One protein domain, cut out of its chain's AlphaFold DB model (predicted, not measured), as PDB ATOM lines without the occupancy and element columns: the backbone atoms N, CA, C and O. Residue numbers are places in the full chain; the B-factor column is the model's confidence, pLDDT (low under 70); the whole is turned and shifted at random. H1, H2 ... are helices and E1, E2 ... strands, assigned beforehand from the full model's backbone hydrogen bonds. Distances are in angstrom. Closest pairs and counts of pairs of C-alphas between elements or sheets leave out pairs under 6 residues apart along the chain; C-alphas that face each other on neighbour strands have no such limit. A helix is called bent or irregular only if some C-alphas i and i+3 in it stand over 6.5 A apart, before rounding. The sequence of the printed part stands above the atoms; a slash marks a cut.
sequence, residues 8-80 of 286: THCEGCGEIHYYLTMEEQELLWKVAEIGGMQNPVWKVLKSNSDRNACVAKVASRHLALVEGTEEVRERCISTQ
ATOM      1  N   THR A   8     -84.666  57.710 -77.130       94.56
ATOM      2  CA  THR A   8     -84.386  58.560 -78.289       94.56
ATOM      3  C   THR A   8     -82.967  58.346 -78.793       94.56
ATOM      4  O   THR A   8     -82.075  57.932 -78.050       94.56
ATOM      5  N   HIS A   9     -82.769  58.590 -80.085       96.06
ATOM      6  CA  HIS A   9     -81.449  58.563 -80.697       96.06
ATOM      7  C   HIS A   9     -80.665  59.806 -80.265       96.06
ATOM      8  O   HIS A   9     -81.192  60.919 -80.318       96.06
ATOM      9  N   CYS A  10     -79.431  59.631 -79.798       94.19
ATOM     10  CA  CYS A  10     -78.592  60.744 -79.386       94.19
ATOM     11  C   CYS A  10     -77.718  61.224 -80.545       94.19
ATOM     12  O   CYS A  10     -76.812  60.521 -80.981       94.19
ATOM     13  N   GLU A  11     -77.921  62.469 -80.970       89.06
ATOM     14  CA  GLU A  11     -77.140  63.110 -82.038       89.06
ATOM     15  C   GLU A  11     -75.636  63.224 -81.720       89.06
ATOM     16  O   GLU A  11     -74.815  63.356 -82.622       89.06
ATOM     17  N   GLY A  12     -75.253  63.159 -80.439       90.56
ATOM     18  CA  GLY A  12     -73.858  63.299 -80.017       90.56
ATOM     19  C   GLY A  12     -73.010  62.037 -80.174       90.56
ATOM     20  O   GLY A  12     -71.813  62.148 -80.443       90.56
ATOM     21  N   CYS A  13     -73.598  60.853 -79.990       94.25
ATOM     22  CA  CYS A  13     -72.871  59.578 -80.024       94.25
ATOM     23  C   CYS A  13     -73.466  58.533 -80.981       94.25
ATOM     24  O   CYS A  13     -72.814  57.524 -81.222       94.25
ATOM     25  N   GLY A  14     -74.664  58.759 -81.532       94.00
ATOM     26  CA  GLY A  14     -75.352  57.822 -82.426       94.00
ATOM     27  C   GLY A  14     -76.019  56.636 -81.720       94.00
ATOM     28  O   GLY A  14     -76.573  55.765 -82.383       94.00
ATOM     29  N   GLU A  15     -75.997  56.579 -80.389       95.94
ATOM     30  CA  GLU A  15     -76.616  55.497 -79.616       95.94
ATOM     31  C   GLU A  15     -78.037  55.853 -79.157       95.94
ATOM     32  O   GLU A  15     -78.462  57.014 -79.164       95.94
ATOM     33  N   ILE A  16     -78.804  54.839 -78.746       95.38
ATOM     34  CA  ILE A  16     -80.145  55.021 -78.176       95.38
ATOM     35  C   ILE A  16     -80.035  55.206 -76.662       95.38
ATOM     36  O   ILE A  16     -79.575  54.315 -75.946       95.38
ATOM     37  N   HIS A  17     -80.552  56.325 -76.162       95.12
ATOM     38  CA  HIS A  17     -80.577  56.632 -74.737       95.12
ATOM     39  C   HIS A  17     -81.994  56.758 -74.196       95.12
ATOM     40  O   HIS A  17     -82.924  57.098 -74.924       95.12
ATOM     41  N   TYR A  18     -82.148  56.537 -72.893       94.88
ATOM     42  CA  TYR A  18     -83.374  56.914 -72.198       94.88
ATOM     43  C   TYR A  18     -83.498  58.440 -72.113       94.88
ATOM     44  O   TYR A  18     -82.514  59.136 -71.860       94.88
ATOM     45  N   TYR A  19     -84.710  58.942 -72.342       93.44
ATOM     46  CA  TYR A  19     -85.078  60.348 -72.205       93.44
ATOM     47  C   TYR A  19     -85.926  60.488 -70.945       93.44
ATOM     48  O   TYR A  19     -87.076  60.066 -70.945       93.44
ATOM     49  N   LEU A  20     -85.354  61.027 -69.872       94.12
ATOM     50  CA  LEU A  20     -86.096  61.286 -68.640       94.12
ATOM     51  C   LEU A  20     -86.290  62.789 -68.456       94.12
ATOM     52  O   LEU A  20     -85.365  63.568 -68.705       94.12
ATOM     53  N   THR A  21     -87.464  63.193 -67.979       93.44
ATOM     54  CA  THR A  21     -87.639  64.530 -67.400       93.44
ATOM     55  C   THR A  21     -86.867  64.636 -66.080       93.44
ATOM     56  O   THR A  21     -86.465  63.629 -65.491       93.44
ATOM     57  N   MET A  22     -86.652  65.860 -65.587       93.12
ATOM     58  CA  MET A  22     -85.998  66.071 -64.287       93.12
ATOM     59  C   MET A  22     -86.770  65.382 -63.152       93.12
ATOM     60  O   MET A  22     -86.171  64.713 -62.315       93.12
ATOM     61  N   GLU A  23     -88.099  65.462 -63.185       94.25
ATOM     62  CA  GLU A  23     -89.002  64.840 -62.208       94.25
ATOM     63  C   GLU A  23     -88.914  63.303 -62.243       94.25
ATOM     64  O   GLU A  23     -88.834  62.651 -61.201       94.25
ATOM     65  N   GLU A  24     -88.867  62.708 -63.442       93.75
ATOM     66  CA  GLU A  24     -88.692  61.261 -63.620       93.75
ATOM     67  C   GLU A  24     -87.315  60.793 -63.142       93.75
ATOM     68  O   GLU A  24     -87.197  59.745 -62.504       93.75
ATOM     69  N   GLN A  25     -86.267  61.571 -63.424       93.69
ATOM     70  CA  GLN A  25     -84.913  61.280 -62.973       93.69
ATOM     71  C   GLN A  25     -84.811  61.328 -61.441       93.69
ATOM     72  O   GLN A  25     -84.239  60.414 -60.848       93.69
ATOM     73  N   GLU A  26     -85.392  62.339 -60.789       92.44
ATOM     74  CA  GLU A  26     -85.441  62.450 -59.324       92.44
ATOM     75  C   GLU A  26     -86.197  61.288 -58.673       92.44
ATOM     76  O   GLU A  26     -85.746  60.728 -57.669       92.44
ATOM     77  N   LEU A  27     -87.335  60.894 -59.247       92.19
ATOM     78  CA  LEU A  27     -88.100  59.751 -58.760       92.19
ATOM     79  C   LEU A  27     -87.287  58.455 -58.874       92.19
ATOM     80  O   LEU A  27     -87.250  57.654 -57.938       92.19
ATOM     81  N   LEU A  28     -86.604  58.261 -60.002       90.62
ATOM     82  CA  LEU A  28     -85.762  57.091 -60.229       90.62
ATOM     83  C   LEU A  28     -84.547  57.048 -59.298       90.62
ATOM     84  O   LEU A  28     -84.175  55.961 -58.860       90.62
ATOM     85  N   TRP A  29     -83.968  58.195 -58.937       91.94
ATOM     86  CA  TRP A  29     -82.914  58.265 -57.920       91.94
ATOM     87  C   TRP A  29     -83.401  57.787 -56.549       91.94
ATOM     88  O   TRP A  29     -82.769  56.910 -55.963       91.94
ATOM     89  N   LYS A  30     -84.573  58.248 -56.092       92.00
ATOM     90  CA  LYS A  30     -85.183  57.790 -54.824       92.00
ATOM     91  C   LYS A  30     -85.426  56.274 -54.815       92.00
ATOM     92  O   LYS A  30     -85.221  55.607 -53.805       92.00
ATOM     93  N   VAL A  31     -85.835  55.707 -55.952       88.44
ATOM     94  CA  VAL A  31     -86.026  54.252 -56.107       88.44
ATOM     95  C   VAL A  31     -84.686  53.500 -56.129       88.44
ATOM     96  O   VAL A  31     -84.582  52.395 -55.588       88.44
ATOM     97  N   ALA A  32     -83.650  54.075 -56.743       87.62
ATOM     98  CA  ALA A  32     -82.315  53.486 -56.804       87.62
ATOM     99  C   ALA A  32     -81.639  53.420 -55.422       87.62
ATOM    100  O   ALA A  32     -80.981  52.422 -55.124       87.62
ATOM    101  N   GLU A  33     -81.851  54.428 -54.569       88.31
ATOM    102  CA  GLU A  33     -81.330  54.492 -53.194       88.31
ATOM    103  C   GLU A  33     -81.871  53.363 -52.304       88.31
ATOM    104  O   GLU A  33     -81.113  52.750 -51.555       88.31
ATOM    105  N   ILE A  34     -83.159  53.028 -52.435       87.50
ATOM    106  CA  ILE A  34     -83.805  51.964 -51.647       87.50
ATOM    107  C   ILE A  34     -83.356  50.566 -52.112       87.50
ATOM    108  O   ILE A  34     -83.252  49.641 -51.309       87.50
ATOM    109  N   GLY A  35     -83.097  50.391 -53.413       79.31
ATOM    110  CA  GLY A  35     -82.836  49.081 -54.027       79.31
ATOM    111  C   GLY A  35     -81.364  48.659 -54.136       79.31
ATOM    112  O   GLY A  35     -81.092  47.549 -54.592       79.31
ATOM    113  N   GLY A  36     -80.410  49.520 -53.767       77.44
ATOM    114  CA  GLY A  36     -78.971  49.256 -53.911       77.44
ATOM    115  C   GLY A  36     -78.461  49.251 -55.367       77.44
ATOM    116  O   GLY A  36     -79.214  49.421 -56.325       77.44
ATOM    117  N   MET A  37     -77.146  49.060 -55.561       69.00
ATOM    118  CA  MET A  37     -76.468  49.200 -56.872       69.00
ATOM    119  C   MET A  37     -76.880  48.177 -57.945       69.00
ATOM    120  O   MET A  37     -76.634  48.400 -59.128       69.00
ATOM    121  N   GLN A  38     -77.506  47.059 -57.565       75.56
ATOM    122  CA  GLN A  38     -77.981  46.060 -58.531       75.56
ATOM    123  C   GLN A  38     -79.356  46.396 -59.129       75.56
ATOM    124  O   GLN A  38     -79.845  45.667 -59.993       75.56
ATOM    125  N   ASN A  39     -79.982  47.500 -58.706       82.62
ATOM    126  CA  ASN A  39     -81.284  47.905 -59.217       82.62
ATOM    127  C   ASN A  39     -81.206  48.196 -60.737       82.62
ATOM    128  O   ASN A  39     -80.397  49.029 -61.155       82.62
ATOM    129  N   PRO A  40     -82.041  47.567 -61.592       85.31
ATOM    130  CA  PRO A  40     -82.058  47.819 -63.039       85.31
ATOM    131  C   PRO A  40     -82.294  49.294 -63.408       85.31
ATOM    132  O   PRO A  40     -81.888  49.718 -64.492       85.31
ATOM    133  N   VAL A  41     -82.869  50.088 -62.497       89.50
ATOM    134  CA  VAL A  41     -83.000  51.550 -62.609       89.50
ATOM    135  C   VAL A  41     -81.646  52.242 -62.816       89.50
ATOM    136  O   VAL A  41     -81.577  53.211 -63.571       89.50
ATOM    137  N   TRP A  42     -80.547  51.715 -62.264       89.38
ATOM    138  CA  TRP A  42     -79.206  52.274 -62.472       89.38
ATOM    139  C   TRP A  42     -78.783  52.292 -63.939       89.38
ATOM    140  O   TRP A  42     -78.112  53.229 -64.367       89.38
ATOM    141  N   LYS A  43     -79.202  51.305 -64.744       90.25
ATOM    142  CA  LYS A  43     -78.917  51.296 -66.190       90.25
ATOM    143  C   LYS A  43     -79.658  52.422 -66.915       90.25
ATOM    144  O   LYS A  43     -79.093  53.030 -67.821       90.25
ATOM    145  N   VAL A  44     -80.894  52.709 -66.501       92.19
ATOM    146  CA  VAL A  44     -81.717  53.797 -67.054       92.19
ATOM    147  C   VAL A  44     -81.122  55.153 -66.669       92.19
ATOM    148  O   VAL A  44     -80.880  55.980 -67.546       92.19
ATOM    149  N   LEU A  45     -80.800  55.349 -65.384       92.44
ATOM    150  CA  LEU A  45     -80.175  56.574 -64.874       92.44
ATOM    151  C   LEU A  45     -78.807  56.836 -65.516       92.44
ATOM    152  O   LEU A  45     -78.544  57.960 -65.941       92.44
ATOM    153  N   LYS A  46     -77.962  55.804 -65.649       92.75
ATOM    154  CA  LYS A  46     -76.662  55.916 -66.321       92.75
ATOM    155  C   LYS A  46     -76.823  56.286 -67.795       92.75
ATOM    156  O   LYS A  46     -76.212  57.245 -68.241       92.75
ATOM    157  N   SER A  47     -77.707  55.603 -68.524       93.75
ATOM    158  CA  SER A  47     -77.981  55.917 -69.932       93.75
ATOM    159  C   SER A  47     -78.514  57.344 -70.128       93.75
ATOM    160  O   SER A  47     -78.079  58.018 -71.061       93.75
ATOM    161  N   ASN A  48     -79.394  57.840 -69.247       92.69
ATOM    162  CA  ASN A  48     -79.863  59.231 -69.281       92.69
ATOM    163  C   ASN A  48     -78.746  60.230 -68.912       92.69
ATOM    164  O   ASN A  48     -78.648  61.297 -69.511       92.69
ATOM    165  N   SER A  49     -77.859  59.883 -67.975       93.62
ATOM    166  CA  SER A  49     -76.678  60.694 -67.650       93.62
ATOM    167  C   SER A  49     -75.704  60.783 -68.831       93.62
ATOM    168  O   SER A  49     -75.283  61.885 -69.185       93.62
ATOM    169  N   ASP A  50     -75.421  59.658 -69.494       91.88
ATOM    170  CA  ASP A  50     -74.593  59.599 -70.702       91.88
ATOM    171  C   ASP A  50     -75.216  60.433 -71.834       91.88
ATOM    172  O   ASP A  50     -74.515  61.161 -72.542       91.88
ATOM    173  N   ARG A  51     -76.550  60.406 -71.963       93.19
ATOM    174  CA  ARG A  51     -77.300  61.254 -72.900       93.19
ATOM    175  C   ARG A  51     -77.114  62.731 -72.593       93.19
ATOM    176  O   ARG A  51     -76.790  63.492 -73.497       93.19
ATOM    177  N   ASN A  52     -77.306  63.138 -71.339       91.06
ATOM    178  CA  ASN A  52     -77.149  64.530 -70.920       91.06
ATOM    179  C   ASN A  52     -75.718  65.020 -71.180       91.06
ATOM    180  O   ASN A  52     -75.535  66.129 -71.677       91.06
ATOM    181  N   ALA A  53     -74.710  64.174 -70.945       92.25
ATOM    182  CA  ALA A  53     -73.324  64.477 -71.293       92.25
ATOM    183  C   ALA A  53     -73.122  64.640 -72.812       92.25
ATOM    184  O   ALA A  53     -72.388  65.530 -73.246       92.25
ATOM    185  N   CYS A  54     -73.778  63.820 -73.636       92.00
ATOM    186  CA  CYS A  54     -73.731  63.956 -75.092       92.00
ATOM    187  C   CYS A  54     -74.439  65.225 -75.586       92.00
ATOM    188  O   CYS A  54     -73.877  65.939 -76.413       92.00
ATOM    189  N   VAL A  55     -75.625  65.543 -75.057       90.44
ATOM    190  CA  VAL A  55     -76.363  66.778 -75.376       90.44
ATOM    191  C   VAL A  55     -75.543  68.004 -74.989       90.44
ATOM    192  O   VAL A  55     -75.407  68.913 -75.801       90.44
ATOM    193  N   ALA A  56     -74.922  68.005 -73.806       90.19
ATOM    194  CA  ALA A  56     -74.027  69.079 -73.385       90.19
ATOM    195  C   ALA A  56     -72.848  69.248 -74.359       90.19
ATOM    196  O   ALA A  56     -72.570  70.362 -74.786       90.19
ATOM    197  N   LYS A  57     -72.206  68.152 -74.793       89.75
ATOM    198  CA  LYS A  57     -71.120  68.205 -75.791       89.75
ATOM    199  C   LYS A  57     -71.579  68.755 -77.143       89.75
ATOM    200  O   LYS A  57     -70.844  69.527 -77.755       89.75
ATOM    201  N   VAL A  58     -72.756  68.356 -77.625       89.88
ATOM    202  CA  VAL A  58     -73.332  68.859 -78.885       89.88
ATOM    203  C   VAL A  58     -73.661  70.345 -78.760       89.88
ATOM    204  O   VAL A  58     -73.237  71.128 -79.608       89.88
ATOM    205  N   ALA A  59     -74.311  70.755 -77.668       87.00
ATOM    206  CA  ALA A  59     -74.597  72.155 -77.376       87.00
ATOM    207  C   ALA A  59     -73.312  72.997 -77.314       87.00
ATOM    208  O   ALA A  59     -73.249  74.043 -77.951       87.00
ATOM    209  N   SER A  60     -72.256  72.515 -76.646       84.88
ATOM    210  CA  SER A  60     -70.955  73.195 -76.611       84.88
ATOM    211  C   SER A  60     -70.311  73.323 -77.994       84.88
ATOM    212  O   SER A  60     -69.745  74.368 -78.301       84.88
ATOM    213  N   ARG A  61     -70.407  72.300 -78.858       81.94
ATOM    214  CA  ARG A  61     -69.905  72.382 -80.245       81.94
ATOM    215  C   ARG A  61     -70.681  73.402 -81.073       81.94
ATOM    216  O   ARG A  61     -70.065  74.157 -81.817       81.94
ATOM    217  N   HIS A  62     -72.007  73.430 -80.950       83.44
ATOM    218  CA  HIS A  62     -72.832  74.423 -81.635       83.44
ATOM    219  C   HIS A  62     -72.546  75.838 -81.139       83.44
ATOM    220  O   HIS A  62     -72.416  76.733 -81.967       83.44
ATOM    221  N   LEU A  63     -72.387  76.032 -79.826       81.62
ATOM    222  CA  LEU A  63     -72.028  77.329 -79.254       81.62
ATOM    223  C   LEU A  63     -70.686  77.821 -79.817       81.62
ATOM    224  O   LEU A  63     -70.625  78.921 -80.351       81.62
ATOM    225  N   ALA A  64     -69.659  76.962 -79.825       81.88
ATOM    226  CA  ALA A  64     -68.341  77.297 -80.369       81.88
ATOM    227  C   ALA A  64     -68.372  77.624 -81.877       81.88
ATOM    228  O   ALA A  64     -67.631  78.486 -82.346       81.88
ATOM    229  N   LEU A  65     -69.233  76.952 -82.655       85.50
ATOM    230  CA  LEU A  65     -69.445  77.281 -84.069       85.50
ATOM    231  C   LEU A  65     -70.104  78.655 -84.235       85.50
ATOM    232  O   LEU A  65     -69.675  79.422 -85.094       85.50
ATOM    233  N   VAL A  66     -71.122  78.969 -83.429       87.25
ATOM    234  CA  VAL A  66     -71.805  80.271 -83.471       87.25
ATOM    235  C   VAL A  66     -70.846  81.392 -83.074       87.25
ATOM    236  O   VAL A  66     -70.712  82.350 -83.833       87.25
ATOM    237  N   GLU A  67     -70.107  81.237 -81.974       85.19
ATOM    238  CA  GLU A  67     -69.093  82.202 -81.524       85.19
ATOM    239  C   GLU A  67     -68.039  82.448 -82.615       85.19
ATOM    240  O   GLU A  67     -67.770  83.591 -82.984       85.19
ATOM    241  N   GLY A  68     -67.529  81.381 -83.244       85.94
ATOM    242  CA  GLY A  68     -66.603  81.499 -84.371       85.94
ATOM    243  C   GLY A  68     -67.196  82.240 -85.579       85.94
ATOM    244  O   GLY A  68     -66.487  82.987 -86.257       85.94
ATOM    245  N   THR A  69     -68.497  82.084 -85.858       89.38
ATOM    246  CA  THR A  69     -69.169  82.850 -86.926       89.38
ATOM    247  C   THR A  69     -69.391  84.316 -86.563       89.38
ATOM    248  O   THR A  69     -69.269  85.173 -87.443       89.38
ATOM    249  N   GLU A  70     -69.663  84.631 -85.294       90.44
ATOM    250  CA  GLU A  70     -69.786  86.014 -84.822       90.44
ATOM    251  C   GLU A  70     -68.450  86.751 -84.902       90.44
ATOM    252  O   GLU A  70     -68.402  87.831 -85.486       90.44
ATOM    253  N   GLU A  71     -67.341  86.140 -84.477       89.75
ATOM    254  CA  GLU A  71     -66.007  86.749 -84.595       89.75
ATOM    255  C   GLU A  71     -65.617  87.047 -86.054       89.75
ATOM    256  O   GLU A  71     -64.979  88.059 -86.372       89.75
ATOM    257  N   VAL A  72     -65.969  86.157 -86.987       89.25
ATOM    258  CA  VAL A  72     -65.746  86.388 -88.425       89.25
ATOM    259  C   VAL A  72     -66.633  87.527 -88.929       89.25
ATOM    260  O   VAL A  72     -66.161  88.391 -89.674       89.25
ATOM    261  N   ARG A  73     -67.899  87.571 -88.501       91.81
ATOM    262  CA  ARG A  73     -68.843  88.633 -88.863       91.81
ATOM    263  C   ARG A  73     -68.384  89.993 -88.342       91.81
ATOM    264  O   ARG A  73     -68.387  90.953 -89.109       91.81
ATOM    265  N   GLU A  74     -67.944  90.082 -87.093       94.62
ATOM    266  CA  GLU A  74     -67.434  91.315 -86.489       94.62
ATOM    267  C   GLU A  74     -66.176  91.821 -87.198       94.62
ATOM    268  O   GLU A  74     -66.080  93.009 -87.516       94.62
ATOM    269  N   ARG A  75     -65.240  90.928 -87.549       93.94
ATOM    270  CA  ARG A  75     -64.065  91.294 -88.358       93.94
ATOM    271  C   ARG A  75     -64.450  91.815 -89.742       93.94
ATOM    272  O   ARG A  75     -63.862  92.795 -90.205       93.94
ATOM    273  N   CYS A  76     -65.438  91.198 -90.391       93.06
ATOM    274  CA  CYS A  76     -65.946  91.650 -91.686       93.06
ATOM    275  C   CYS A  76     -66.584  93.044 -91.579       93.06
ATOM    276  O   CYS A  76     -66.204  93.950 -92.319       93.06
ATOM    277  N   ILE A  77     -67.465  93.252 -90.592       94.81
ATOM    278  CA  ILE A  77     -68.098  94.552 -90.327       94.81
ATOM    279  C   ILE A  77     -67.038  95.618 -90.028       94.81
ATOM    280  O   ILE A  77     -67.086  96.701 -90.606       94.81
ATOM    281  N   SER A  78     -66.047  95.315 -89.186       96.75
ATOM    282  CA  SER A  78     -64.953  96.241 -88.871       96.75
ATOM    283  C   SER A  78     -64.142  96.620 -90.114       96.75
ATOM    284  O   SER A  78     -63.780  97.784 -90.294       96.75
ATOM    285  N   THR A  79     -63.881  95.660 -91.005       94.94
ATOM    286  CA  THR A  79     -63.157  95.904 -92.262       94.94
ATOM    287  C   THR A  79     -63.973  96.791 -93.202       94.94
ATOM    288  O   THR A  79     -63.473  97.821 -93.649       94.94
ATOM    289  N   GLN A  80     -65.256  96.479 -93.401       96.06
ATOM    290  CA  GLN A  80     -66.167  97.293 -94.213       96.06
ATOM    291  C   GLN A  80     -66.334  98.713 -93.652       96.06
ATOM    292  O   GLN A  80     -66.370  99.684 -94.406       96.06
TER     293      GLN A  80
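What this domain is: This is residues 8 to 80 of the 286 residues of an uncharacterized protein of Lophium mytilinum (UniProt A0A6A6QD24). Picture one long helix, H2, making the long axis, with the shorter H1 folded back beside its first turns as a helical hairpin and, on another side of H2, a small loop of residues 8 to 18 that ends in the short strand E1. The far part of H2, residues 62 to 80, sticks out as a free arm and makes much of the length. The printed part has 73 residues, with one named strand and two named helices in the order E1, H1, H2, and its class is mostly helix. It is extended, with a radius of gyration of the C-alphas of 19.0 A, and its C-alphas span 65 by 22 by 16 A.

How they stand to each other: Begin at Thr 8, where residues 8 to 9 form a short antiparallel pairing with residues 16 to 17 of E1, the strand of residues 16 to 18. E1 pairs with no named strand. Go on through a tight link of 3 residues to H1, residues 22 to 35; E1 and H1 are apart. A tight link of 5 residues then leads to H2, residues 41 to 80. H1 and H2 form a helical hairpin, two helices that follow each other and run opposite ways, at a shallow tilt of 33 degrees, only just short of steep. They touch, H2 with residues 41 to 45 alone, and their closest C-alphas, those of Ala 32 and Val 41, are 6.2 A apart. Look next at E1 and H2, where the closest C-alphas, those of Tyr 18 and Asn 48, are 5.1 A apart. In H2 every O i to N i+4 pair is within hydrogen-bond range, and in H1 9 of 10 are.

Where its parts are: Find C-alpha 16 at (-80.145, 55.021, -78.176), where E1 begins; it ends at Tyr 18. H1 starts at C-alpha 22, at (-85.998, 66.071, -64.287), and runs 20.1 A to C-alpha 35. From C-alpha 41 at (-83.000, 51.550, -62.609), H2 runs 58.1 A to C-alpha 80 at (-66.167, 97.293, -94.213); neither helix is bent.

The domain as a whole: The C-alphas of Gly 35 and Gln 80, the two farthest apart, are 64.9 A from each other. Set aside residues 62 to 80 of H2, which stand free, and the remaining 54 residues span 38 by 19 by 15 A. The printed part has no cut, and both links between named elements are tight. Read the B-factor column for the model's confidence: the mean pLDDT of the printed part is 90.1, and one printed residue, Met 37, is under 70.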